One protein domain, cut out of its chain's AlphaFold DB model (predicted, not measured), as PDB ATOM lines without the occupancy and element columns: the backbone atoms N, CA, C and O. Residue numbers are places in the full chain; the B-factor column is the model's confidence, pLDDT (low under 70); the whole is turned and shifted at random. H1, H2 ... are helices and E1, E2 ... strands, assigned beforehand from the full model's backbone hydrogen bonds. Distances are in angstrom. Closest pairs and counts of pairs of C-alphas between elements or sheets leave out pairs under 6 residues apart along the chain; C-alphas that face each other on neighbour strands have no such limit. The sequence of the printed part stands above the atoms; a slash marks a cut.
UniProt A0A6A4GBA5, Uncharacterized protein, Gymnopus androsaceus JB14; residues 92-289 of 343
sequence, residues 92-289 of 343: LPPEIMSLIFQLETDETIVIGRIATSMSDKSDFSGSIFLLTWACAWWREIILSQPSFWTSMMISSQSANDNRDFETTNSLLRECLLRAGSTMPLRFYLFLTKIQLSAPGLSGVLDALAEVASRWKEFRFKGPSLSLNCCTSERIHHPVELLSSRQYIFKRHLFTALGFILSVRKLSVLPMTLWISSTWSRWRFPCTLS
ATOM      1  N   LEU A  92      21.637  -7.448   6.543       92.06
ATOM      2  CA  LEU A  92      22.365  -6.621   7.488       92.06
ATOM      3  C   LEU A  92      22.981  -7.504   8.582       92.06
ATOM      4  O   LEU A  92      22.314  -8.429   9.047       92.06
ATOM      5  N   PRO A  93      24.224  -7.225   9.009       93.81
ATOM      6  CA  PRO A  93      24.791  -7.858  10.192       93.81
ATOM      7  C   PRO A  93      23.881  -7.656  11.414       93.81
ATOM      8  O   PRO A  93      23.214  -6.612  11.508       93.81
ATOM      9  N   PRO A  94      23.836  -8.620  12.350       93.62
ATOM     10  CA  PRO A  94      22.980  -8.526  13.527       93.62
ATOM     11  C   PRO A  94      23.268  -7.263  14.346       93.62
ATOM     12  O   PRO A  94      22.331  -6.659  14.856       93.62
ATOM     13  N   GLU A  95      24.508  -6.778  14.399       95.25
ATOM     14  CA  GLU A  95      24.892  -5.549  15.108       95.25
ATOM     15  C   GLU A  95      24.192  -4.321  14.514       95.25
ATOM     16  O   GLU A  95      23.642  -3.491  15.235       95.25
ATOM     17  N   ILE A  96      24.138  -4.230  13.183       96.38
ATOM     18  CA  ILE A  96      23.457  -3.131  12.490       96.38
ATOM     19  C   ILE A  96      21.947  -3.229  12.699       96.38
ATOM     20  O   ILE A  96      21.302  -2.227  12.994       96.38
ATOM     21  N   MET A  97      21.377  -4.433  12.602       96.00
ATOM     22  CA  MET A  97      19.959  -4.662  12.903       96.00
ATOM     23  C   MET A  97      19.601  -4.266  14.333       96.00
ATOM     24  O   MET A  97      18.551  -3.675  14.564       96.00
ATOM     25  N   SER A  98      20.493  -4.544  15.278       95.81
ATOM     26  CA  SER A  98      20.329  -4.188  16.683       95.81
ATOM     27  C   SER A  98      20.242  -2.683  16.873       95.81
ATOM     28  O   SER A  98      19.347  -2.213  17.566       95.81
ATOM     29  N   LEU A  99      21.113  -1.921  16.206       95.00
ATOM     30  CA  LEU A  99      21.055  -0.459  16.215       95.00
ATOM     31  C   LEU A  99      19.747   0.060  15.603       95.00
ATOM     32  O   LEU A  99      19.131   0.965  16.156       95.00
ATOM     33  N   ILE A 100      19.286  -0.536  14.497       94.38
ATOM     34  CA  ILE A 100      17.994  -0.184  13.882       94.38
ATOM     35  C   ILE A 100      16.850  -0.432  14.865       94.38
ATOM     36  O   ILE A 100      15.981   0.425  15.022       94.38
ATOM     37  N   PHE A 101      16.842  -1.589  15.528       95.06
ATOM     38  CA  PHE A 101      15.826  -1.900  16.524       95.06
ATOM     39  C   PHE A 101      15.899  -0.943  17.698       95.06
ATOM     40  O   PHE A 101      14.860  -0.423  18.054       95.06
ATOM     41  N   GLN A 102      17.083  -0.629  18.228       93.75
ATOM     42  CA  GLN A 102      17.226   0.318  19.340       93.75
ATOM     43  C   GLN A 102      16.613   1.682  19.006       93.75
ATOM     44  O   GLN A 102      15.863   2.212  19.815       93.75
ATOM     45  N   LEU A 103      16.828   2.187  17.788       91.56
ATOM     46  CA  LEU A 103      16.222   3.440  17.321       91.56
ATOM     47  C   LEU A 103      14.689   3.370  17.201       91.56
ATOM     48  O   LEU A 103      14.008   4.375  17.382       91.56
ATOM     49  N   GLU A 104      14.128   2.201  16.879       90.94
ATOM     50  CA  GLU A 104      12.670   2.007  16.804       90.94
ATOM     51  C   GLU A 104      12.049   1.641  18.165       90.94
ATOM     52  O   GLU A 104      10.848   1.812  18.387       90.94
ATOM     53  N   THR A 105      12.860   1.129  19.085       89.00
ATOM     54  CA  THR A 105      12.479   0.690  20.429       89.00
ATOM     55  C   THR A 105      12.936   1.651  21.512       89.00
ATOM     56  O   THR A 105      12.983   1.261  22.672       89.00
ATOM     57  N   ASP A 106      13.233   2.908  21.174       76.88
ATOM     58  CA  ASP A 106      13.451   3.967  22.173       76.88
ATOM     59  C   ASP A 106      12.225   4.156  23.095       76.88
ATOM     60  O   ASP A 106      12.285   4.812  24.139       76.88
ATOM     61  N   GLU A 107      11.102   3.532  22.741       74.50
ATOM     62  CA  GLU A 107       9.927   3.388  23.581       74.50
ATOM     63  C   GLU A 107      10.138   2.377  24.719       74.50
ATOM     64  O   GLU A 107      10.600   1.249  24.558       74.50
ATOM     65  N   THR A 108       9.723   2.791  25.910       90.12
ATOM     66  CA  THR A 108       9.706   1.957  27.112       90.12
ATOM     67  C   THR A 108       8.717   0.795  26.947       90.12
ATOM     68  O   THR A 108       7.597   1.016  26.491       90.12
ATOM     69  N   ILE A 109       9.100  -0.426  27.346       92.00
ATOM     70  CA  ILE A 109       8.214  -1.604  27.311       92.00
ATOM     71  C   ILE A 109       7.009  -1.324  28.201       92.00
ATOM     72  O   ILE A 109       7.192  -1.142  29.402       92.00
ATOM     73  N   VAL A 110       5.793  -1.318  27.655       92.00
ATOM     74  CA  VAL A 110       4.591  -1.117  28.465       92.00
ATOM     75  C   VAL A 110       3.989  -2.464  28.849       92.00
ATOM     76  O   VAL A 110       3.529  -3.231  28.001       92.00
ATOM     77  N   ILE A 111       4.012  -2.734  30.149       89.69
ATOM     78  CA  ILE A 111       3.469  -3.923  30.796       89.69
ATOM     79  C   ILE A 111       2.158  -3.523  31.475       89.69
ATOM     80  O   ILE A 111       2.132  -2.607  32.306       89.69
ATOM     81  N   GLY A 112       1.082  -4.216  31.116       85.62
ATOM     82  CA  GLY A 112      -0.263  -3.966  31.612       85.62
ATOM     83  C   GLY A 112      -1.139  -3.239  30.598       85.62
ATOM     84  O   GLY A 112      -0.701  -2.761  29.542       85.62
ATOM     85  N   ARG A 113      -2.429  -3.176  30.914       75.19
ATOM     86  CA  ARG A 113      -3.452  -2.743  29.967       75.19
ATOM     87  C   ARG A 113      -3.483  -1.225  29.784       75.19
ATOM     88  O   ARG A 113      -3.871  -0.474  30.685       75.19
ATOM     89  N   ILE A 114      -3.162  -0.761  28.575       66.06
ATOM     90  CA  ILE A 114      -3.376   0.637  28.186       66.06
ATOM     91  C   ILE A 114      -4.768   0.770  27.560       66.06
ATOM     92  O   ILE A 114      -5.034   0.242  26.482       66.06
ATOM     93  N   ALA A 115      -5.667   1.504  28.210       61.31
ATOM     94  CA  ALA A 115      -6.994   1.787  27.670       61.31
ATOM     95  C   ALA A 115      -6.934   2.908  26.612       61.31
ATOM     96  O   ALA A 115      -7.450   3.998  26.830       61.31
ATOM     97  N   THR A 116      -6.266   2.683  25.477       57.91
ATOM     98  CA  THR A 116      -6.202   3.693  24.397       57.91
ATOM     99  C   THR A 116      -7.303   3.554  23.346       57.91
ATOM    100  O   THR A 116      -7.502   4.479  22.568       57.91
ATOM    101  N   SER A 117      -8.043   2.441  23.301       58.34
ATOM    102  CA  SER A 117      -9.180   2.256  22.386       58.34
ATOM    103  C   SER A 117     -10.038   1.070  22.830       58.34
ATOM    104  O   SER A 117      -9.505   0.068  23.300       58.34
ATOM    105  N   MET A 118     -11.362   1.152  22.656       57.12
ATOM    106  CA  MET A 118     -12.300   0.084  23.035       57.12
ATOM    107  C   MET A 118     -12.107  -1.241  22.266       57.12
ATOM    108  O   MET A 118     -12.702  -2.245  22.652       57.12
ATOM    109  N   SER A 119     -11.292  -1.278  21.204       61.03
ATOM    110  CA  SER A 119     -11.179  -2.447  20.317       61.03
ATOM    111  C   SER A 119      -9.976  -3.367  20.562       61.03
ATOM    112  O   SER A 119     -10.055  -4.535  20.190       61.03
ATOM    113  N   ASP A 120      -8.894  -2.903  21.198       57.62
ATOM    114  CA  ASP A 120      -7.641  -3.672  21.278       57.62
ATOM    115  C   ASP A 120      -7.355  -4.143  22.711       57.62
ATOM    116  O   ASP A 120      -6.918  -3.391  23.579       57.62
ATOM    117  N   LYS A 121      -7.634  -5.428  22.963       62.38
ATOM    118  CA  LYS A 121      -7.395  -6.126  24.238       62.38
ATOM    119  C   LYS A 121      -6.016  -6.801  24.263       62.38
ATOM    120  O   LYS A 121      -5.942  -8.015  24.422       62.38
ATOM    121  N   SER A 122      -4.933  -6.064  24.031       67.06
ATOM    122  CA  SER A 122      -3.592  -6.605  24.291       67.06
ATOM    123  C   SER A 122      -3.092  -6.117  25.647       67.06
ATOM    124  O   SER A 122      -2.962  -4.912  25.857       67.06
ATOM    125  N   ASP A 123      -2.775  -7.051  26.542       68.62
ATOM    126  CA  ASP A 123      -2.277  -6.774  27.904       68.62
ATOM    127  C   ASP A 123      -0.821  -6.259  27.923       68.62
ATOM    128  O   ASP A 123      -0.231  -5.999  28.970       68.62
ATOM    129  N   PHE A 124      -0.220  -6.113  26.743       73.44
ATOM    130  CA  PHE A 124       1.127  -5.605  26.545       73.44
ATOM    131  C   PHE A 124       1.179  -4.729  25.296       73.44
ATOM    132  O   PHE A 124       0.498  -4.982  24.297       73.44
ATOM    133  N   SER A 125       2.009  -3.692  25.351       79.31
ATOM    134  CA  SER A 125       2.270  -2.801  24.226       79.31
ATOM    135  C   SER A 125       3.745  -2.417  24.196       79.31
ATOM    136  O   SER A 125       4.401  -2.266  25.224       79.31
ATOM    137  N   GLY A 126       4.285  -2.276  22.993       82.69
ATOM    138  CA  GLY A 126       5.670  -1.884  22.770       82.69
ATOM    139  C   GLY A 126       6.167  -2.383  21.423       82.69
ATOM    140  O   GLY A 126       5.811  -3.481  20.981       82.69
ATOM    141  N   SER A 127       6.997  -1.579  20.761       88.06
ATOM    142  CA  SER A 127       7.590  -1.950  19.473       88.06
ATOM    143  C   SER A 127       8.442  -3.219  19.581       88.06
ATOM    144  O   SER A 127       8.415  -4.030  18.660       88.06
ATOM    145  N   ILE A 128       9.079  -3.480  20.731       92.19
ATOM    146  CA  ILE A 128       9.863  -4.702  20.989       92.19
ATOM    147  C   ILE A 128       9.060  -5.977  20.712       92.19
ATOM    148  O   ILE A 128       9.518  -6.832  19.955       92.19
ATOM    149  N   PHE A 129       7.842  -6.108  21.250       89.88
ATOM    150  CA  PHE A 129       7.040  -7.318  21.038       89.88
ATOM    151  C   PHE A 129       6.642  -7.481  19.569       89.88
ATOM    152  O   PHE A 129       6.768  -8.573  19.013       89.88
ATOM    153  N   LEU A 130       6.258  -6.385  18.907       89.38
ATOM    154  CA  LEU A 130       5.951  -6.394  17.475       89.38
ATOM    155  C   LEU A 130       7.151  -6.858  16.641       89.38
ATOM    156  O   LEU A 130       6.990  -7.672  15.732       89.38
ATOM    157  N   LEU A 131       8.358  -6.396  16.976       92.12
ATOM    158  CA  LEU A 131       9.580  -6.807  16.291       92.12
ATOM    159  C   LEU A 131       9.894  -8.291  16.532       92.12
ATOM    160  O   LEU A 131      10.220  -9.004  15.584       92.12
ATOM    161  N   THR A 132       9.705  -8.802  17.756       90.88
ATOM    162  CA  THR A 132       9.879 -10.241  18.050       90.88
ATOM    163  C   THR A 132       8.861 -11.141  17.342       90.88
ATOM    164  O   THR A 132       9.061 -12.355  17.231       90.88
ATOM    165  N   TRP A 133       7.749 -10.585  16.861       87.00
ATOM    166  CA  TRP A 133       6.721 -11.325  16.126       87.00
ATOM    167  C   TRP A 133       6.912 -11.275  14.608       87.00
ATOM    168  O   TRP A 133       6.288 -12.065  13.903       87.00
ATOM    169  N   ALA A 134       7.787 -10.403  14.099       86.75
ATOM    170  CA  ALA A 134       7.992 -10.229  12.663       86.75
ATOM    171  C   ALA A 134       8.602 -11.475  11.993       86.75
ATOM    172  O   ALA A 134       8.054 -11.983  11.014       86.75
ATOM    173  N   CYS A 135       9.723 -11.983  12.513       86.62
ATOM    174  CA  CYS A 135      10.336 -13.246  12.088       86.62
ATOM    175  C   CYS A 135      11.242 -13.827  13.189       86.62
ATOM    176  O   CYS A 135      11.560 -13.138  14.163       86.62
ATOM    177  N   ALA A 136      11.659 -15.093  13.047       86.81
ATOM    178  CA  ALA A 136      12.490 -15.773  14.047       86.81
ATOM    179  C   ALA A 136      13.847 -15.079  14.258       86.81
ATOM    180  O   ALA A 136      14.250 -14.849  15.390       86.81
ATOM    181  N   TRP A 137      14.496 -14.636  13.182       90.50
ATOM    182  CA  TRP A 137      15.795 -13.966  13.274       90.50
ATOM    183  C   TRP A 137      15.748 -12.624  14.013       90.50
ATOM    184  O   TRP A 137      16.619 -12.326  14.823       90.50
ATOM    185  N   TRP A 138      14.703 -11.816  13.797       93.88
ATOM    186  CA  TRP A 138      14.530 -10.565  14.550       93.88
ATOM    187  C   TRP A 138      14.330 -10.845  16.034       93.88
ATOM    188  O   TRP A 138      14.898 -10.162  16.883       93.88
ATOM    189  N   ARG A 139      13.557 -11.890  16.343       94.62
ATOM    190  CA  ARG A 139      13.366 -12.360  17.710       94.62
ATOM    191  C   ARG A 139      14.688 -12.774  18.351       94.62
ATOM    192  O   ARG A 139      14.947 -12.337  19.461       94.62
ATOM    193  N   GLU A 140      15.523 -13.556  17.674       94.69
ATOM    194  CA  GLU A 140      16.837 -13.976  18.188       94.69
ATOM    195  C   GLU A 140      17.753 -12.783  18.501       94.69
ATOM    196  O   GLU A 140      18.356 -12.728  19.574       94.69
ATOM    197  N   ILE A 141      17.805 -11.783  17.613       95.38
ATOM    198  CA  ILE A 141      18.599 -10.562  17.827       95.38
ATOM    199  C   ILE A 141      18.123  -9.800  19.072       95.38
ATOM    200  O   ILE A 141      18.940  -9.352  19.873       95.38
ATOM    201  N   ILE A 142      16.809  -9.656  19.250       96.19
ATOM    202  CA  ILE A 142      16.232  -8.907  20.377       96.19
ATOM    203  C   ILE A 142      16.362  -9.686  21.690       96.19
ATOM    204  O   ILE A 142      16.673  -9.109  22.731       96.19
ATOM    205  N   LEU A 143      16.130 -11.002  21.661       95.75
ATOM    206  CA  LEU A 143      16.240 -11.859  22.844       95.75
ATOM    207  C   LEU A 143      17.686 -11.987  23.338       95.75
ATOM    208  O   LEU A 143      17.895 -12.092  24.542       95.75
ATOM    209  N   SER A 144      18.675 -11.951  22.441       96.25
ATOM    210  CA  SER A 144      20.100 -12.043  22.803       96.25
ATOM    211  C   SER A 144      20.677 -10.762  23.411       96.25
ATOM    212  O   SER A 144      21.800 -10.781  23.914       96.25
ATOM    213  N   GLN A 145      19.933  -9.654  23.396       96.88
ATOM    214  CA  GLN A 145      20.416  -8.356  23.857       96.88
ATOM    215  C   GLN A 145      19.661  -7.845  25.081       96.88
ATOM    216  O   GLN A 145      18.539  -7.344  24.959       96.88
ATOM    217  N   PRO A 146      20.306  -7.862  26.260       96.94
ATOM    218  CA  PRO A 146      19.704  -7.376  27.495       96.94
ATOM    219  C   PRO A 146      19.258  -5.913  27.457       96.94
ATOM    220  O   PRO A 146      18.299  -5.553  28.134       96.94
ATOM    221  N   SER A 147      19.916  -5.066  26.655       96.19
ATOM    222  CA  SER A 147      19.645  -3.624  26.576       96.19
ATOM    223  C   SER A 147      18.198  -3.297  26.193       96.19
ATOM    224  O   SER A 147      17.635  -2.352  26.755       96.19
ATOM    225  N   PHE A 148      17.565  -4.104  25.332       96.75
ATOM    226  CA  PHE A 148      16.156  -3.943  24.947       96.75
ATOM    227  C   PHE A 148      15.197  -4.075  26.133       96.75
ATOM    228  O   PHE A 148      14.124  -3.483  26.138       96.75
ATOM    229  N   TRP A 149      15.594  -4.803  27.171       96.94
ATOM    230  CA  TRP A 149      14.741  -5.142  28.304       96.94
ATOM    231  C   TRP A 149      15.004  -4.245  29.520       96.94
ATOM    232  O   TRP A 149      14.572  -4.551  30.620       96.94
ATOM    233  N   THR A 150      15.722  -3.129  29.367       96.81
ATOM    234  CA  THR A 150      16.145  -2.295  30.513       96.81
ATOM    235  C   THR A 150      15.185  -1.164  30.880       96.81
ATOM    236  O   THR A 150      15.313  -0.597  31.966       96.81
ATOM    237  N   SER A 151      14.239  -0.806  30.006       96.50
ATOM    238  CA  SER A 151      13.283   0.286  30.237       96.50
ATOM    239  C   SER A 151      11.861  -0.254  30.226       96.50
ATOM    240  O   SER A 151      11.370  -0.665  29.175       96.50
ATOM    241  N   MET A 152      11.191  -0.228  31.379       96.00
ATOM    242  CA  MET A 152       9.839  -0.767  31.537       96.00
ATOM    243  C   MET A 152       8.888   0.248  32.177       96.00
ATOM    244  O   MET A 152       9.232   0.971  33.112       96.00
ATOM    245  N   MET A 153       7.661   0.275  31.679       95.12
ATOM    246  CA  MET A 153       6.544   1.053  32.173       95.12
ATOM    247  C   MET A 153       5.477   0.062  32.596       95.12
ATOM    248  O   MET A 153       4.953  -0.675  31.772       95.12
ATOM    249  N   ILE A 154       5.153   0.049  33.877       93.69
ATOM    250  CA  ILE A 154       4.086  -0.784  34.410       93.69
ATOM    251  C   ILE A 154       2.902   0.142  34.619       93.69
ATOM    252  O   ILE A 154       2.969   1.072  35.428       93.69
ATOM    253  N   SER A 155       1.835  -0.077  33.863       91.06
ATOM    254  CA  SER A 155       0.630   0.733  33.962       91.06
ATOM    255  C   SER A 155      -0.572  -0.155  34.184       91.06
ATOM    256  O   SER A 155      -0.781  -1.102  33.433       91.06
ATOM    257  N   SER A 156      -1.405   0.196  35.156       86.94
ATOM    258  CA  SER A 156      -2.746  -0.366  35.228       86.94
ATOM    259  C   SER A 156      -3.754   0.739  35.539       86.94
ATOM    260  O   SER A 156      -3.512   1.665  36.322       86.94
ATOM    261  N   GLN A 157      -4.866   0.706  34.807       78.69
ATOM    262  CA  GLN A 157      -5.864   1.777  34.789       78.69
ATOM    263  C   GLN A 157      -7.224   1.332  35.333       78.69
ATOM    264  O   GLN A 157      -8.108   2.173  35.502       78.69
ATOM    265  N   SER A 158      -7.412   0.041  35.612       78.62
ATOM    266  CA  SER A 158      -8.705  -0.513  36.012       78.62
ATOM    267  C   SER A 158      -8.653  -1.045  37.438       78.62
ATOM    268  O   SER A 158      -7.909  -1.976  37.727       78.62
ATOM    269  N   ALA A 159      -9.492  -0.489  38.314       69.19
ATOM    270  CA  ALA A 159      -9.687  -0.996  39.674       69.19
ATOM    271  C   ALA A 159     -10.300  -2.409  39.703       69.19
ATOM    272  O   ALA A 159     -10.169  -3.113  40.697       69.19
ATOM    273  N   ASN A 160     -10.972  -2.813  38.619       71.44
ATOM    274  CA  ASN A 160     -11.755  -4.048  38.566       71.44
ATOM    275  C   ASN A 160     -11.012  -5.214  37.896       71.44
ATOM    276  O   ASN A 160     -11.557  -6.315  37.835       71.44
ATOM    277  N   ASP A 161      -9.800  -5.002  37.371       68.69
ATOM    278  CA  ASP A 161      -9.076  -6.025  36.602       68.69
ATOM    279  C   ASP A 161      -7.991  -6.712  37.443       68.69
ATOM    280  O   ASP A 161      -6.799  -6.650  37.160       68.69
ATOM    281  N   ASN A 162      -8.420  -7.396  38.508       67.62
ATOM    282  CA  ASN A 162      -7.530  -8.192  39.365       67.62
ATOM    283  C   ASN A 162      -6.783  -9.300  38.595       67.62
ATOM    284  O   ASN A 162      -5.773  -9.805  39.077       67.62
ATOM    285  N   ARG A 163      -7.267  -9.692  37.405       64.81
ATOM    286  CA  ARG A 163      -6.632 -10.716  36.561       64.81
ATOM    287  C   ARG A 163      -5.399 -10.204  35.810       64.81
ATOM    288  O   ARG A 163      -4.620 -11.022  35.334       64.81
ATOM    289  N   ASP A 164      -5.188  -8.890  35.746       78.38
ATOM    290  CA  ASP A 164      -4.089  -8.283  34.984       78.38
ATOM    291  C   ASP A 164      -2.732  -8.401  35.712       78.38
ATOM    292  O   ASP A 164      -1.677  -8.508  35.086       78.38
ATOM    293  N   PHE A 165      -2.731  -8.449  37.050       88.06
ATOM    294  CA  PHE A 165      -1.481  -8.392  37.815       88.06
ATOM    295  C   PHE A 165      -0.631  -9.659  37.753       88.06
ATOM    296  O   PHE A 165       0.591  -9.548  37.753       88.06
ATOM    297  N   GLU A 166      -1.234 -10.844  37.657       88.75
ATOM    298  CA  GLU A 166      -0.474 -12.097  37.544       88.75
ATOM    299  C   GLU A 166       0.247 -12.190  36.189       88.75
ATOM    300  O   GLU A 166       1.441 -12.494  36.121       88.75
ATOM    301  N   THR A 167      -0.451 -11.836  35.103       88.38
ATOM    302  CA  THR A 167       0.138 -11.738  33.760       88.38
ATOM    303  C   THR A 167       1.205 -10.648  33.712       88.38
ATOM    304  O   THR A 167       2.301 -10.881  33.199       88.38
ATOM    305  N   THR A 168       0.926  -9.480  34.301       90.94
ATOM    306  CA  THR A 168       1.887  -8.376  34.441       90.94
ATOM    307  C   THR A 168       3.141  -8.827  35.188       90.94
ATOM    308  O   THR A 168       4.248  -8.553  34.734       90.94
ATOM    309  N   ASN A 169       2.991  -9.547  36.304       93.19
ATOM    310  CA  ASN A 169       4.101 -10.067  37.099       93.19
ATOM    311  C   ASN A 169       4.928 -11.095  36.314       93.19
ATOM    312  O   ASN A 169       6.153 -11.003  36.277       93.19
ATOM    313  N   SER A 170       4.266 -12.031  35.630       93.06
ATOM    314  CA  SER A 170       4.928 -13.031  34.785       93.06
ATOM    315  C   SER A 170       5.736 -12.376  33.661       93.06
ATOM    316  O   SER A 170       6.907 -12.700  33.460       93.06
ATOM    317  N   LEU A 171       5.141 -11.403  32.964       91.88
ATOM    318  CA  LEU A 171       5.812 -10.672  31.890       91.88
ATOM    319  C   LEU A 171       6.959  -9.809  32.423       91.88
ATOM    320  O   LEU A 171       8.035  -9.794  31.832       91.88
ATOM    321  N   LEU A 172       6.754  -9.132  33.555       95.19
ATOM    322  CA  LEU A 172       7.801  -8.373  34.228       95.19
ATOM    323  C   LEU A 172       8.988  -9.274  34.566       95.19
ATOM    324  O   LEU A 172      10.110  -8.931  34.211       95.19
ATOM    325  N   ARG A 173       8.762 -10.434  35.193       96.88
ATOM    326  CA  ARG A 173       9.836 -11.381  35.529       96.88
ATOM    327  C   ARG A 173      10.583 -11.864  34.293       96.88
ATOM    328  O   ARG A 173      11.809 -11.904  34.320       96.88
ATOM    329  N   GLU A 174       9.881 -12.142  33.200       95.81
ATOM    330  CA  GLU A 174      10.522 -12.502  31.934       95.81
ATOM    331  C   GLU A 174      11.380 -11.351  31.377       95.81
ATOM    332  O   GLU A 174      12.517 -11.560  30.953       95.81
ATOM    333  N   CYS A 175      10.880 -10.114  31.410       95.62
ATOM    334  CA  CYS A 175      11.655  -8.947  30.994       95.62
ATOM    335  C   CYS A 175      12.878  -8.720  31.903       95.62
ATOM    336  O   CYS A 175      13.959  -8.421  31.402       95.62
ATOM    337  N   LEU A 176      12.740  -8.907  33.220       97.12
ATOM    338  CA  LEU A 176      13.841  -8.814  34.187       97.12
ATOM    339  C   LEU A 176      14.909  -9.882  33.942       97.12
ATOM    340  O   LEU A 176      16.099  -9.565  33.971       97.12
ATOM    341  N   LEU A 177      14.487 -11.119  33.670       97.38
ATOM    342  CA  LEU A 177      15.373 -12.232  33.335       97.38
ATOM    343  C   LEU A 177      16.190 -11.907  32.079       97.38
ATOM    344  O   LEU A 177      17.414 -12.038  32.079       97.38
ATOM    345  N   ARG A 178      15.531 -11.404  31.029       96.56
ATOM    346  CA  ARG A 178      16.190 -11.022  29.770       96.56
ATOM    347  C   ARG A 178      17.091  -9.803  29.895       96.56
ATOM    348  O   ARG A 178      18.108  -9.731  29.215       96.56
ATOM    349  N   ALA A 179      16.772  -8.872  30.793       97.25
ATOM    350  CA  ALA A 179      17.654  -7.755  31.120       97.25
ATOM    351  C   ALA A 179      18.963  -8.204  31.805       97.25
ATOM    352  O   ALA A 179      19.852  -7.380  32.033       97.25
ATOM    353  N   GLY A 180      19.102  -9.492  32.144       97.19
ATOM    354  CA  GLY A 180      20.265 -10.048  32.827       97.19
ATOM    355  C   GLY A 180      20.360  -9.567  34.272       97.19
ATOM    356  O   GLY A 180      19.409  -9.002  34.803       97.19
ATOM    357  N   SER A 181      21.508  -9.769  34.919       96.81
ATOM    358  CA  SER A 181      21.755  -9.379  36.319       96.81
ATOM    359  C   SER A 181      22.549  -8.078  36.476       96.81
ATOM    360  O   SER A 181      22.505  -7.456  37.533       96.81
ATOM    361  N   THR A 182      23.260  -7.639  35.435       96.75
ATOM    362  CA  THR A 182      24.229  -6.534  35.516       96.75
ATOM    363  C   THR A 182      23.703  -5.211  34.969       96.75
ATOM    364  O   THR A 182      24.207  -4.152  35.338       96.75
ATOM    365  N   MET A 183      22.684  -5.238  34.103       97.19
ATOM    366  CA  MET A 183      22.234  -4.026  33.419       97.19
ATOM    367  C   MET A 183      21.425  -3.107  34.344       97.19
ATOM    368  O   MET A 183      20.556  -3.606  35.078       97.19
ATOM    369  N   PRO A 184      21.661  -1.782  34.280       97.69
ATOM    370  CA  PRO A 184      20.870  -0.797  35.001       97.69
ATOM    371  C   PRO A 184      19.442  -0.731  34.453       97.69
ATOM    372  O   PRO A 184      19.232  -0.722  33.241       97.69
ATOM    373  N   LEU A 185      18.465  -0.630  35.351       97.62
ATOM    374  CA  LEU A 185      17.041  -0.672  35.015       97.62
ATOM    375  C   LEU A 185      16.377   0.696  35.183       97.62
ATOM    376  O   LEU A 185      16.702   1.456  36.102       97.62
ATOM    377  N   ARG A 186      15.429   0.999  34.295       97.12
ATOM    378  CA  ARG A 186      14.562   2.178  34.351       97.12
ATOM    379  C   ARG A 186      13.115   1.725  34.458       97.12
ATOM    380  O   ARG A 186      12.627   1.011  33.584       97.12
ATOM    381  N   PHE A 187      12.438   2.168  35.509       96.69
ATOM    382  CA  PHE A 187      11.049   1.821  35.775       96.69
ATOM    383  C   PHE A 187      10.157   3.049  35.851       96.69
ATOM    384  O   PHE A 187      10.491   4.046  36.498       96.69
ATOM    385  N   TYR A 188       8.976   2.925  35.257       95.62
ATOM    386  CA  TYR A 188       7.901   3.899  35.362       95.62
ATOM    387  C   TYR A 188       6.624   3.190  35.808       95.62
ATOM    388  O   TYR A 188       6.003   2.470  35.034       95.62
ATOM    389  N   LEU A 189       6.240   3.370  37.065       93.75
ATOM    390  CA  LEU A 189       5.090   2.713  37.672       93.75
ATOM    391  C   LEU A 189       3.909   3.692  37.758       93.75
ATOM    392  O   LEU A 189       3.960   4.673  38.502       93.75
ATOM    393  N   PHE A 190       2.843   3.418  37.006       92.25
ATOM    394  CA  PHE A 190       1.626   4.227  36.923       92.25
ATOM    395  C   PHE A 190       0.419   3.446  37.454       92.25
ATOM    396  O   PHE A 190      -0.147   2.607  36.756       92.25
ATOM    397  N   LEU A 191      -0.005   3.749  38.683       89.69
ATOM    398  CA  LEU A 191      -1.089   3.051  39.385       89.69
ATOM    399  C   LEU A 191      -2.266   3.979  39.703       89.69
ATOM    400  O   LEU A 191      -2.773   3.946  40.808       89.69
ATOM    401  N   THR A 192      -2.712   4.848  38.795       86.50
ATOM    402  CA  THR A 192      -3.587   5.995  39.134       86.50
ATOM    403  C   THR A 192      -4.988   5.668  39.676       86.50
ATOM    404  O   THR A 192      -5.629   6.558  40.225       86.50
ATOM    405  N   LYS A 193      -5.499   4.443  39.503       84.81
ATOM    406  CA  LYS A 193      -6.885   4.063  39.864       84.81
ATOM    407  C   LYS A 193      -6.975   2.769  40.677       84.81
ATOM    408  O   LYS A 193      -8.035   2.158  40.739       84.81
ATOM    409  N   ILE A 194      -5.867   2.324  41.256       83.00
ATOM    410  CA  ILE A 194      -5.771   0.994  41.855       83.00
ATOM    411  C   ILE A 194      -5.611   1.127  43.358       83.00
ATOM    412  O   ILE A 194      -4.831   1.949  43.839       83.00
ATOM    413  N   GLN A 195      -6.343   0.301  44.097       85.06
ATOM    414  CA  GLN A 195      -6.119   0.153  45.526       85.06
ATOM    415  C   GLN A 195      -4.814  -0.614  45.749       85.06
ATOM    416  O   GLN A 195      -4.606  -1.665  45.152       85.06
ATOM    417  N   LEU A 196      -3.942  -0.132  46.637       83.88
ATOM    418  CA  LEU A 196      -2.682  -0.823  46.959       83.88
ATOM    419  C   LEU A 196      -2.892  -2.245  47.516       83.88
ATOM    420  O   LEU A 196      -1.971  -3.053  47.502       83.88
ATOM    421  N   SER A 197      -4.103  -2.553  47.980       84.56
ATOM    422  CA  SER A 197      -4.554  -3.874  48.422       84.56
ATOM    423  C   SER A 197      -4.981  -4.811  47.284       84.56
ATOM    424  O   SER A 197      -5.427  -5.923  47.569       84.56
ATOM    425  N   ALA A 198      -4.887  -4.387  46.017       86.56
ATOM    426  CA  ALA A 198      -5.280  -5.213  44.881       86.56
ATOM    427  C   ALA A 198      -4.485  -6.536  44.867       86.56
ATOM    428  O   ALA A 198      -3.255  -6.520  44.993       86.56
ATOM    429  N   PRO A 199      -5.159  -7.692  44.725       87.31
ATOM    430  CA  PRO A 199      -4.483  -8.982  44.673       87.31
ATOM    431  C   PRO A 199      -3.518  -9.036  43.480       87.31
ATOM    432  O   PRO A 199      -3.811  -8.521  42.404       87.31
ATOM    433  N   GLY A 200      -2.348  -9.640  43.687       88.31
ATOM    434  CA  GLY A 200      -1.292  -9.759  42.675       88.31
ATOM    435  C   GLY A 200      -0.374  -8.534  42.550       88.31
ATOM    436  O   GLY A 200       0.778  -8.693  42.150       88.31
ATOM    437  N   LEU A 201      -0.809  -7.334  42.966       89.56
ATOM    438  CA  LEU A 201       0.045  -6.137  42.942       89.56
ATOM    439  C   LEU A 201       1.302  -6.319  43.805       89.56
ATOM    440  O   LEU A 201       2.380  -5.879  43.411       89.56
ATOM    441  N   SER A 202       1.180  -7.000  44.949       90.88
ATOM    442  CA  SER A 202       2.331  -7.319  45.798       90.88
ATOM    443  C   SER A 202       3.395  -8.105  45.035       90.88
ATOM    444  O   SER A 202       4.555  -7.734  45.104       90.88
ATOM    445  N   GLY A 203       3.010  -9.086  44.210       93.81
ATOM    446  CA  GLY A 203       3.959  -9.868  43.410       93.81
ATOM    447  C   GLY A 203       4.763  -9.009  42.430       93.81
ATOM    448  O   GLY A 203       5.975  -9.179  42.311       93.81
ATOM    449  N   VAL A 204       4.111  -8.027  41.795       93.75
ATOM    450  CA  VAL A 204       4.779  -7.048  40.921       93.75
ATOM    451  C   VAL A 204       5.750  -6.171  41.717       93.75
ATOM    452  O   VAL A 204       6.883  -5.958  41.291       93.75
ATOM    453  N   LEU A 205       5.323  -5.660  42.876       93.69
ATOM    454  CA  LEU A 205       6.164  -4.824  43.739       93.69
ATOM    455  C   LEU A 205       7.356  -5.604  44.307       93.69
ATOM    456  O   LEU A 205       8.460  -5.062  44.347       93.69
ATOM    457  N   ASP A 206       7.158  -6.869  44.672       95.12
ATOM    458  CA  ASP A 206       8.201  -7.772  45.154       95.12
ATOM    459  C   ASP A 206       9.235  -8.044  44.052       95.12
ATOM    460  O   ASP A 206      10.434  -7.907  44.288       95.12
ATOM    461  N   ALA A 207       8.789  -8.338  42.823       96.38
ATOM    462  CA  ALA A 207       9.681  -8.530  41.676       96.38
ATOM    463  C   ALA A 207      10.503  -7.269  41.356       96.38
ATOM    464  O   ALA A 207      11.684  -7.355  41.020       96.38
ATOM    465  N   LEU A 208       9.905  -6.081  41.490       96.19
ATOM    466  CA  LEU A 208      10.622  -4.813  41.358       96.19
ATOM    467  C   LEU A 208      11.654  -4.637  42.485       96.19
ATOM    468  O   LEU A 208      12.801  -4.269  42.213       96.19
ATOM    469  N   ALA A 209      11.261  -4.891  43.735       94.75
ATOM    470  CA  ALA A 209      12.122  -4.751  44.907       94.75
ATOM    471  C   ALA A 209      13.336  -5.692  44.854       94.75
ATOM    472  O   ALA A 209      14.443  -5.276  45.203       94.75
ATOM    473  N   GLU A 210      13.151  -6.912  44.340       96.56
ATOM    474  CA  GLU A 210      14.203  -7.915  44.119       96.56
ATOM    475  C   GLU A 210      15.366  -7.360  43.274       96.56
ATOM    476  O   GLU A 210      16.531  -7.676  43.512       96.56
ATOM    477  N   VAL A 211      15.075  -6.455  42.335       97.19
ATOM    478  CA  VAL A 211      16.073  -5.843  41.441       97.19
ATOM    479  C   VAL A 211      16.401  -4.384  41.788       97.19
ATOM    480  O   VAL A 211      17.040  -3.686  40.996       97.19
ATOM    481  N   ALA A 212      16.014  -3.899  42.974       96.25
ATOM    482  CA  ALA A 212      16.177  -2.497  43.384       96.25
ATOM    483  C   ALA A 212      17.635  -2.017  43.481       96.25
ATOM    484  O   ALA A 212      17.918  -0.814  43.403       96.25
ATOM    485  N   SER A 213      18.591  -2.934  43.637       96.50
ATOM    486  CA  SER A 213      20.025  -2.624  43.586       96.50
ATOM    487  C   SER A 213      20.466  -2.106  42.212       96.50
ATOM    488  O   SER A 213      21.408  -1.323  42.139       96.50
ATOM    489  N   ARG A 214      19.746  -2.471  41.146       97.12
ATOM    490  CA  ARG A 214      20.073  -2.154  39.749       97.12
ATOM    491  C   ARG A 214      19.308  -0.959  39.190       97.12
ATOM    492  O   ARG A 214      19.476  -0.614  38.023       97.12
ATOM    493  N   TRP A 215      18.422  -0.347  39.971       97.31
ATOM    494  CA  TRP A 215      17.629   0.777  39.489       97.31
ATOM    495  C   TRP A 215      18.521   1.989  39.230       97.31
ATOM    496  O   TRP A 215      19.104   2.557  40.151       97.31
ATOM    497  N   LYS A 216      18.575   2.413  37.970       96.88
ATOM    498  CA  LYS A 216      19.125   3.708  37.563       96.88
ATOM    499  C   LYS A 216      18.078   4.805  37.700       96.88
ATOM    500  O   LYS A 216      18.398   5.924  38.091       96.88
ATOM    501  N   GLU A 217      16.827   4.476  37.391       96.31
ATOM    502  CA  GLU A 217      15.699   5.397  37.463       96.31
ATOM    503  C   GLU A 217      14.438   4.651  37.893       96.31
ATOM    504  O   GLU A 217      14.129   3.581  37.373       96.31
ATOM    505  N   PHE A 218      13.698   5.229  38.834       95.44
ATOM    506  CA  PHE A 218      12.403   4.718  39.260       95.44
ATOM    507  C   PHE A 218      11.453   5.895  39.437       95.44
ATOM    508  O   PHE A 218      11.698   6.783  40.258       95.44
ATOM    509  N   ARG A 219      10.375   5.923  38.652       95.31
ATOM    510  CA  ARG A 219       9.316   6.927  38.761       95.31
ATOM    511  C   ARG A 219       8.024   6.253  39.176       95.31
ATOM    512  O   ARG A 219       7.628   5.258  38.580       95.31
ATOM    513  N   PHE A 220       7.351   6.834  40.158       92.88
ATOM    514  CA  PHE A 220       6.071   6.349  40.651       92.88
ATOM    515  C   PHE A 220       5.000   7.431  40.528       92.88
ATOM    516  O   PHE A 220       5.208   8.569  40.947       92.88
ATOM    517  N   LYS A 221       3.846   7.061  39.974       91.75
ATOM    518  CA  LYS A 221       2.637   7.882  39.901       91.75
ATOM    519  C   LYS A 221       1.435   7.027  40.312       91.75
ATOM    520  O   LYS A 221       0.851   6.331  39.485       91.75
ATOM    521  N   GLY A 222       1.085   7.059  41.593       86.62
ATOM    522  CA  GLY A 222      -0.118   6.417  42.139       86.62
ATOM    523  C   GLY A 222      -1.266   7.409  42.352       86.62
ATOM    524  O   GLY A 222      -1.078   8.605  42.096       86.62
ATOM    525  N   PRO A 223      -2.443   6.957  42.838       81.75
ATOM    526  CA  PRO A 223      -3.378   7.856  43.495       81.75
ATOM    527  C   PRO A 223      -2.586   8.653  44.521       81.75
ATOM    528  O   PRO A 223      -1.703   8.106  45.189       81.75
ATOM    529  N   SER A 224      -2.875   9.948  44.619       72.75
ATOM    530  CA  SER A 224      -2.430  10.738  45.753       72.75
ATOM    531  C   SER A 224      -2.890   9.986  46.992       72.75
ATOM    532  O   SER A 224      -4.083   9.985  47.302       72.75
ATOM    533  N   LEU A 225      -1.962   9.279  47.641       59.97
ATOM    534  CA  LEU A 225      -2.177   8.784  48.981       59.97
ATOM    535  C   LEU A 225      -2.489  10.058  49.741       59.97
ATOM    536  O   LEU A 225      -1.617  10.907  49.917       59.97
ATOM    537  N   SER A 226      -3.759  10.263  50.065       47.94
ATOM    538  CA  SER A 226      -4.131  11.231  51.071       47.94
ATOM    539  C   SER A 226      -3.432  10.687  52.307       47.94
ATOM    540  O   SER A 226      -3.907   9.744  52.935       47.94
ATOM    541  N   LEU A 227      -2.222  11.182  52.572       44.88
ATOM    542  CA  LEU A 227      -1.347  10.791  53.674       44.88
ATOM    543  C   LEU A 227      -1.947  11.256  55.015       44.88
ATOM    544  O   LEU A 227      -1.228  11.647  55.922       44.88
ATOM    545  N   ASN A 228      -3.269  11.187  55.167       44.53
ATOM    546  CA  ASN A 228      -3.998  11.526  56.382       44.53
ATOM    547  C   ASN A 228      -3.900  10.415  57.445       44.53
ATOM    548  O   ASN A 228      -4.529  10.526  58.488       44.53
ATOM    549  N   CYS A 229      -3.134   9.343  57.206       40.94
ATOM    550  CA  CYS A 229      -3.031   8.204  58.124       40.94
ATOM    551  C   CYS A 229      -1.751   8.200  58.987       40.94
ATOM    552  O   CYS A 229      -1.707   7.504  59.995       40.94
ATOM    553  N   CYS A 230      -0.697   8.962  58.656       37.81
ATOM    554  CA  CYS A 230       0.588   8.829  59.367       37.81
ATOM    555  C   CYS A 230       1.334  10.155  59.577       37.81
ATOM    556  O   CYS A 230       2.510  10.269  59.242       37.81
ATOM    557  N   THR A 231       0.683  11.151  60.178       38.72
ATOM    558  CA  THR A 231       1.397  12.274  60.808       38.72
ATOM    559  C   THR A 231       0.965  12.423  62.260       38.72
ATOM    560  O   THR A 231       0.222  13.332  62.617       38.72
ATOM    561  N   SER A 232       1.450  11.517  63.104       37.94
ATOM    562  CA  SER A 232       1.604  11.780  64.532       37.94
ATOM    563  C   SER A 232       2.900  11.149  65.024       37.94
ATOM    564  O   SER A 232       2.880  10.221  65.818       37.94
ATOM    565  N   GLU A 233       4.033  11.654  64.543       36.09
ATOM    566  CA  GLU A 233       5.236  11.721  65.371       36.09
ATOM    567  C   GLU A 233       6.182  12.790  64.823       36.09
ATOM    568  O   GLU A 233       6.567  12.795  63.653       36.09
ATOM    569  N   ARG A 234       6.465  13.777  65.678       37.59
ATOM    570  CA  ARG A 234       7.309  14.937  65.395       37.59
ATOM    571  C   ARG A 234       8.756  14.485  65.263       37.59
ATOM    572  O   ARG A 234       9.335  14.024  66.239       37.59
ATOM    573  N   ILE A 235       9.377  14.759  64.121       33.03
ATOM    574  CA  ILE A 235      10.828  14.935  64.059       33.03
ATOM    575  C   ILE A 235      11.086  16.295  63.418       33.03
ATOM    576  O   ILE A 235      10.862  16.507  62.228       33.03
ATOM    577  N   HIS A 236      11.511  17.234  64.257       36.16
ATOM    578  CA  HIS A 236      12.068  18.512  63.841       36.16
ATOM    579  C   HIS A 236      13.491  18.273  63.330       36.16
ATOM    580  O   HIS A 236      14.307  17.778  64.095       36.16
ATOM    581  N   HIS A 237      13.785  18.624  62.076       30.17
ATOM    582  CA  HIS A 237      14.978  19.393  61.682       30.17
ATOM    583  C   HIS A 237      14.939  19.722  60.172       30.17
ATOM    584  O   HIS A 237      14.621  18.840  59.372       30.17
ATOM    585  N   PRO A 238      15.269  20.964  59.758       46.09
ATOM    586  CA  PRO A 238      15.325  21.366  58.353       46.09
ATOM    587  C   PRO A 238      16.778  21.518  57.873       46.09
ATOM    588  O   PRO A 238      17.503  22.300  58.471       46.09
ATOM    589  N   VAL A 239      17.194  20.859  56.783       29.59
ATOM    590  CA  VAL A 239      18.322  21.318  55.938       29.59
ATOM    591  C   VAL A 239      18.130  20.833  54.493       29.59
ATOM    592  O   VAL A 239      17.808  19.674  54.236       29.59
ATOM    593  N   GLU A 240      18.319  21.762  53.558       36.56
ATOM    594  CA  GLU A 240      18.399  21.591  52.108       36.56
ATOM    595  C   GLU A 240      19.519  20.619  51.681       36.56
ATOM    596  O   GLU A 240      20.591  20.626  52.272       36.56
ATOM    597  N   LEU A 241      19.304  19.823  50.621       30.56
ATOM    598  CA  LEU A 241      20.227  19.671  49.475       30.56
ATOM    599  C   LEU A 241      19.806  18.523  48.538       30.56
ATOM    600  O   LEU A 241      19.610  17.362  48.907       30.56
ATOM    601  N   LEU A 242      19.685  18.901  47.269       37.31
ATOM    602  CA  LEU A 242      19.407  18.085  46.095       37.31
ATOM    603  C   LEU A 242      20.602  17.169  45.778       37.31
ATOM    604  O   LEU A 242      21.513  17.577  45.073       37.31
ATOM    605  N   SER A 243      20.605  15.936  46.289       40.09
ATOM    606  CA  SER A 243      21.459  14.831  45.787       40.09
ATOM    607  C   SER A 243      21.064  13.466  46.384       40.09
ATOM    608  O   SER A 243      21.172  12.429  45.738       40.09
ATOM    609  N   SER A 244      20.469  13.440  47.582       34.34
ATOM    610  CA  SER A 244      20.265  12.196  48.353       34.34
ATOM    611  C   SER A 244      18.909  11.486  48.168       34.34
ATOM    612  O   SER A 244      18.561  10.585  48.938       34.34
ATOM    613  N   ARG A 245      18.110  11.839  47.148       39.22
ATOM    614  CA  ARG A 245      16.735  11.307  46.991       39.22
ATOM    615  C   ARG A 245      16.642   9.824  46.604       39.22
ATOM    616  O   ARG A 245      15.589   9.232  46.822       39.22
ATOM    617  N   GLN A 246      17.708   9.185  46.120       45.00
ATOM    618  CA  GLN A 246      17.678   7.740  45.833       45.00
ATOM    619  C   GLN A 246      17.809   6.865  47.095       45.00
ATOM    620  O   GLN A 246      17.202   5.797  47.163       45.00
ATOM    621  N   TYR A 247      18.528   7.324  48.125       41.72
ATOM    622  CA  TYR A 247      18.735   6.548  49.358       41.72
ATOM    623  C   TYR A 247      17.549   6.639  50.327       41.72
ATOM    624  O   TYR A 247      17.141   5.634  50.911       41.72
ATOM    625  N   ILE A 248      16.946   7.825  50.451       46.03
ATOM    626  CA  ILE A 248      15.781   8.059  51.317       46.03
ATOM    627  C   ILE A 248      14.537   7.362  50.740       46.03
ATOM    628  O   ILE A 248      13.777   6.747  51.486       46.03
ATOM    629  N   PHE A 249      14.376   7.341  49.411       46.06
ATOM    630  CA  PHE A 249      13.281   6.607  48.769       46.06
ATOM    631  C   PHE A 249      13.426   5.088  48.916       46.06
ATOM    632  O   PHE A 249      12.433   4.434  49.212       46.06
ATOM    633  N   LYS A 250      14.642   4.520  48.818       45.84
ATOM    634  CA  LYS A 250      14.865   3.105  49.164       45.84
ATOM    635  C   LYS A 250      14.437   2.842  50.610       45.84
ATOM    636  O   LYS A 250      13.578   2.004  50.839       45.84
ATOM    637  N   ARG A 251      14.930   3.608  51.587       46.88
ATOM    638  CA  ARG A 251      14.603   3.357  53.001       46.88
ATOM    639  C   ARG A 251      13.108   3.511  53.309       46.88
ATOM    640  O   ARG A 251      12.560   2.642  53.972       46.88
ATOM    641  N   HIS A 252      12.417   4.533  52.796       51.62
ATOM    642  CA  HIS A 252      10.984   4.717  53.070       51.62
ATOM    643  C   HIS A 252      10.063   3.842  52.220       51.62
ATOM    644  O   HIS A 252       9.039   3.421  52.741       51.62
ATOM    645  N   LEU A 253      10.414   3.504  50.974       53.78
ATOM    646  CA  LEU A 253       9.656   2.516  50.202       53.78
ATOM    647  C   LEU A 253       9.783   1.133  50.854       53.78
ATOM    648  O   LEU A 253       8.776   0.457  51.005       53.78
ATOM    649  N   PHE A 254      10.973   0.749  51.329       50.44
ATOM    650  CA  PHE A 254      11.169  -0.499  52.074       50.44
ATOM    651  C   PHE A 254      10.545  -0.470  53.475       50.44
ATOM    652  O   PHE A 254      10.048  -1.496  53.919       50.44
ATOM    653  N   THR A 255      10.498   0.678  54.162       53.97
ATOM    654  CA  THR A 255       9.799   0.776  55.459       53.97
ATOM    655  C   THR A 255       8.280   0.764  55.260       53.97
ATOM    656  O   THR A 255       7.587   0.058  55.977       53.97
ATOM    657  N   ALA A 256       7.748   1.459  54.251       50.22
ATOM    658  CA  ALA A 256       6.317   1.466  53.947       50.22
ATOM    659  C   ALA A 256       5.835   0.120  53.376       50.22
ATOM    660  O   ALA A 256       4.815  -0.393  53.823       50.22
ATOM    661  N   LEU A 257       6.575  -0.498  52.446       48.94
ATOM    662  CA  LEU A 257       6.248  -1.829  51.913       48.94
ATOM    663  C   LEU A 257       6.528  -2.938  52.933       48.94
ATOM    664  O   LEU A 257       5.717  -3.846  53.070       48.94
ATOM    665  N   GLY A 258       7.616  -2.844  53.700       46.81
ATOM    666  CA  GLY A 258       7.938  -3.792  54.768       46.81
ATOM    667  C   GLY A 258       6.905  -3.781  55.894       46.81
ATOM    668  O   GLY A 258       6.535  -4.840  56.391       46.81
ATOM    669  N   PHE A 259       6.353  -2.615  56.241       43.62
ATOM    670  CA  PHE A 259       5.267  -2.510  57.219       43.62
ATOM    671  C   PHE A 259       3.935  -3.048  56.668       43.62
ATOM    672  O   PHE A 259       3.197  -3.705  57.392       43.62
ATOM    673  N   ILE A 260       3.655  -2.862  55.370       44.72
ATOM    674  CA  ILE A 260       2.474  -3.444  54.702       44.72
ATOM    675  C   ILE A 260       2.576  -4.979  54.607       44.72
ATOM    676  O   ILE A 260       1.570  -5.672  54.761       44.72
ATOM    677  N   LEU A 261       3.778  -5.526  54.406       40.69
ATOM    678  CA  LEU A 261       4.006  -6.971  54.291       40.69
ATOM    679  C   LEU A 261       4.132  -7.679  55.655       40.69
ATOM    680  O   LEU A 261       3.792  -8.857  55.762       40.69
ATOM    681  N   SER A 262       4.539  -6.981  56.720       33.97
ATOM    682  CA  SER A 262       4.755  -7.582  58.048       33.97
ATOM    683  C   SER A 262       3.480  -7.790  58.887       33.97
ATOM    684  O   SER A 262       3.555  -8.407  59.949       33.97
ATOM    685  N   VAL A 263       2.305  -7.330  58.434       37.41
ATOM    686  CA  VAL A 263       1.034  -7.440  59.191       37.41
ATOM    687  C   VAL A 263       0.239  -8.723  58.872       37.41
ATOM    688  O   VAL A 263      -0.755  -9.018  59.529       37.41
ATOM    689  N   ARG A 264       0.674  -9.575  57.931       41.06
ATOM    690  CA  ARG A 264      -0.023 -10.841  57.617       41.06
ATOM    691  C   ARG A 264       0.730 -12.084  58.092       41.06
ATOM    692  O   ARG A 264       1.284 -12.844  57.307       41.06
ATOM    693  N   LYS A 265       0.641 -12.345  59.395       35.28
ATOM    694  CA  LYS A 265       0.688 -13.702  59.960       35.28
ATOM    695  C   LYS A 265      -0.468 -13.842  60.944       35.28
ATOM    696  O   LYS A 265      -0.316 -13.431  62.082       35.28
ATOM    697  N   LEU A 266      -1.596 -14.396  60.485       27.50
ATOM    698  CA  LEU A 266      -2.581 -15.133  61.293       27.50
ATOM    699  C   LEU A 266      -3.607 -15.852  60.375       27.50
ATOM    700  O   LEU A 266      -4.419 -15.223  59.708       27.50
ATOM    701  N   SER A 267      -3.486 -17.188  60.375       29.19
ATOM    702  CA  SER A 267      -4.501 -18.266  60.273       29.19
ATOM    703  C   SER A 267      -5.352 -18.597  59.007       29.19
ATOM    704  O   SER A 267      -6.293 -17.889  58.682       29.19
ATOM    705  N   VAL A 268      -5.059 -19.801  58.448       28.09
ATOM    706  CA  VAL A 268      -5.891 -21.037  58.207       28.09
ATOM    707  C   VAL A 268      -6.994 -21.141  57.092       28.09
ATOM    708  O   VAL A 268      -8.101 -20.669  57.296       28.09
ATOM    709  N   LEU A 269      -6.655 -21.881  55.993       21.83
ATOM    710  CA  LEU A 269      -7.285 -23.015  55.196       21.83
ATOM    711  C   LEU A 269      -8.814 -23.092  54.813       21.83
ATOM    712  O   LEU A 269      -9.620 -22.543  55.552       21.83
ATOM    713  N   PRO A 270      -9.289 -23.974  53.862       38.44
ATOM    714  CA  PRO A 270      -8.820 -24.373  52.494       38.44
ATOM    715  C   PRO A 270      -9.927 -24.707  51.407       38.44
ATOM    716  O   PRO A 270     -11.106 -24.793  51.727       38.44
ATOM    717  N   MET A 271      -9.482 -25.062  50.167       22.08
ATOM    718  CA  MET A 271     -10.109 -25.912  49.085       22.08
ATOM    719  C   MET A 271     -11.327 -25.367  48.270       22.08
ATOM    720  O   MET A 271     -12.138 -24.658  48.835       22.08
ATOM    721  N   THR A 272     -11.574 -25.599  46.955       24.45
ATOM    722  CA  THR A 272     -11.268 -26.671  45.956       24.45
ATOM    723  C   THR A 272     -11.320 -26.205  44.459       24.45
ATOM    724  O   THR A 272     -11.831 -25.141  44.129       24.45
ATOM    725  N   LEU A 273     -10.784 -27.086  43.585       22.77
ATOM    726  CA  LEU A 273     -10.740 -27.268  42.105       22.77
ATOM    727  C   LEU A 273     -11.842 -26.716  41.150       22.77
ATOM    728  O   LEU A 273     -13.018 -26.864  41.456       22.77
ATOM    729  N   TRP A 274     -11.468 -26.362  39.891       22.70
ATOM    730  CA  TRP A 274     -11.819 -27.100  38.634       22.70
ATOM    731  C   TRP A 274     -11.107 -26.587  37.346       22.70
ATOM    732  O   TRP A 274     -10.457 -25.547  37.352       22.70
ATOM    733  N   ILE A 275     -11.198 -27.378  36.266       20.53
ATOM    734  CA  ILE A 275     -10.281 -27.550  35.113       20.53
ATOM    735  C   ILE A 275     -10.831 -26.989  33.769       20.53
ATOM    736  O   ILE A 275     -12.027 -27.055  33.527       20.53
ATOM    737  N   SER A 276      -9.911 -26.579  32.867       21.52
ATOM    738  CA  SER A 276      -9.943 -26.605  31.373       21.52
ATOM    739  C   SER A 276     -10.964 -25.771  30.569       21.52
ATOM    740  O   SER A 276     -12.170 -25.974  30.637       21.52
ATOM    741  N   SER A 277     -10.474 -24.969  29.611       22.67
ATOM    742  CA  SER A 277     -10.435 -25.385  28.189       22.67
ATOM    743  C   SER A 277      -9.896 -24.297  27.249       22.67
ATOM    744  O   SER A 277     -10.142 -23.103  27.388       22.67
ATOM    745  N   THR A 278      -9.094 -24.766  26.297       23.44
ATOM    746  CA  THR A 278      -8.395 -24.054  25.218       23.44
ATOM    747  C   THR A 278      -9.175 -24.086  23.900       23.44
ATOM    748  O   THR A 278      -9.888 -25.057  23.676       23.44
ATOM    749  N   TRP A 279      -8.888 -23.113  23.014       23.09
ATOM    750  CA  TRP A 279      -9.156 -22.958  21.554       23.09
ATOM    751  C   TRP A 279      -9.795 -21.571  21.300       23.09
ATOM    752  O   TRP A 279     -10.635 -21.144  22.072       23.09
ATOM    753  N   SER A 280      -9.500 -20.773  20.269       22.50
ATOM    754  CA  SER A 280      -8.680 -20.924  19.068       22.50
ATOM    755  C   SER A 280      -8.503 -19.561  18.366       22.50
ATOM    756  O   SER A 280      -9.329 -18.667  18.507       22.50
ATOM    757  N   ARG A 281      -7.482 -19.500  17.496       24.39
ATOM    758  CA  ARG A 281      -7.351 -18.666  16.278       24.39
ATOM    759  C   ARG A 281      -7.261 -17.137  16.403       24.39
ATOM    760  O   ARG A 281      -8.229 -16.394  16.277       24.39
ATOM    761  N   TRP A 282      -6.012 -16.681  16.401       23.47
ATOM    762  CA  TRP A 282      -5.609 -15.325  16.049       23.47
ATOM    763  C   TRP A 282      -5.834 -15.031  14.554       23.47
ATOM    764  O   TRP A 282      -5.194 -15.622  13.683       23.47
ATOM    765  N   ARG A 283      -6.709 -14.066  14.258       27.89
ATOM    766  CA  ARG A 283      -6.645 -13.217  13.059       27.89
ATOM    767  C   ARG A 283      -6.340 -11.804  13.545       27.89
ATOM    768  O   ARG A 283      -7.133 -11.255  14.300       27.89
ATOM    769  N   PHE A 284      -5.240 -11.205  13.094       31.80
ATOM    770  CA  PHE A 284      -4.977  -9.783  13.317       31.80
ATOM    771  C   PHE A 284      -4.952  -9.019  11.988       31.80
ATOM    772  O   PHE A 284      -4.084  -9.292  11.159       31.80
ATOM    773  N   PRO A 285      -5.853  -8.036  11.794       33.22
ATOM    774  CA  PRO A 285      -5.842  -7.137  10.635       33.22
ATOM    775  C   PRO A 285      -4.886  -5.932  10.777       33.22
ATOM    776  O   PRO A 285      -4.753  -5.147   9.843       33.22
ATOM    777  N   CYS A 286      -4.215  -5.742  11.919       41.09
ATOM    778  CA  CYS A 286      -3.673  -4.423  12.288       41.09
ATOM    779  C   CYS A 286      -2.161  -4.210  12.069       41.09
ATOM    780  O   CYS A 286      -1.617  -3.186  12.478       41.09
ATOM    781  N   THR A 287      -1.451  -5.121  11.402       52.19
ATOM    782  CA  THR A 287       0.010  -5.001  11.228       52.19
ATOM    783  C   THR A 287       0.423  -4.038  10.113       52.19
ATOM    784  O   THR A 287       1.501  -3.458  10.182       52.19
ATOM    785  N   LEU A 288      -0.419  -3.794   9.107       44.16
ATOM    786  CA  LEU A 288      -0.002  -3.081   7.892       44.16
ATOM    787  C   LEU A 288       0.307  -1.591   8.098       44.16
ATOM    788  O   LEU A 288       1.262  -1.101   7.503       44.16
ATOM    789  N   SER A 289      -0.441  -0.851   8.923       43.19
ATOM    790  CA  SER A 289      -0.192   0.589   9.124       43.19
ATOM    791  C   SER A 289       1.075   0.848   9.949       43.19
ATOM    792  O   SER A 289       1.892   1.692   9.575       43.19
TER     793      SER A 289
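AT A GLANCE: This is residues 92 to 289 of the 343 residues of an uncharacterized protein of Gymnopus androsaceus JB14 (UniProt A0A6A4GBA5). A four-stranded parallel sheet, E1 E2 E3 E4, has H5 and H6 side by side over one face; beyond its E1 edge is a small cluster of H1, H2 and H3, and beyond its E4 edge is H7. Residues 226 to 245, of which 245 belongs to H7, and residues 262 to 285, after H7, stand free as two long arms of the chain. The 198 printed residues run H1 E1 H2 H3 H4 E2 H5 E3 H6 E4 H7, seven named helices and four named strands, mixed in class, with under half of the residues in named elements. The whole is loose, with a radius of gyration of the C-alphas of 20.2 A, and spans 62 by 51 by 31 A.

IN THESE COORDINATES: H1, residues 94 to 104, begins at C-alpha 94 (22.980, -8.526, 13.527) and measures 15.1 A. E1 is residues 109 to 111, H2 127 to 134, H3 136 to 143, H4 146 to 149 and E2 151 to 155. H5, residues 164 to 178, measures 21.1 A. E3 is residues 185 to 190, 16.3 A, and H6 is residues 201 to 210, 14.3 A. E4, residues 215 to 221, measures 16.6 A. H7, residues 245 to 261, measures 23.4 A and ends at C-alpha 261 (4.006, -6.971, 54.291).

HOW THE PARTS SIT: In the sheet, N 109 and O 151 of E1 and E2 are 2.9 A apart, N 154 and O 188 of E2 and E3 2.8 A, and N 189 and O 219 of E3 and E4 2.8 A, each within hydrogen-bond range. E1, H2 H3 H4, E2 form a strand-helix-strand unit, two parallel neighbour strands with helices between; E2, H5, E3 and E3, H6, E4 are two more, with right-handed crossovers. H5, at a height over the sheet of 9.9 A, makes two layers with it. H5 and H6 touch at a shallow tilt of 16 degrees, the same way, closest at the C-alphas of Asn 169 and Val 204, 4.9 A. H2 and H3 form a helical hairpin, closest at the C-alphas of Thr 132 and Arg 139, 4.1 A. H1 touches H3, closest at the C-alphas of Pro 94 and Ile 141, 6.5 A. H4 touches H5, with residues 175 to 178 of H5 alone, closest at the C-alphas of Pro 146 and Arg 178, 5.6 A. H7 touches no helix, but H6 and H7 are near each other. Every O i to N i+4 pair is within hydrogen-bond range in H1, H2, H3, H5, H6 and H7; H4 is too short for one.

THE WHOLE: The C-alphas of Leu 92 and Arg 234, the two farthest apart, are 63.6 A apart. The printed part has no cut. The links E1 to H2 and E4 to H7 are long, and residues 262 to 289 hold no named element. Mean pLDDT of the printed part is 71.6; residues 114 to 123, 159, 161 to 163 and 225 to 289 are under 70.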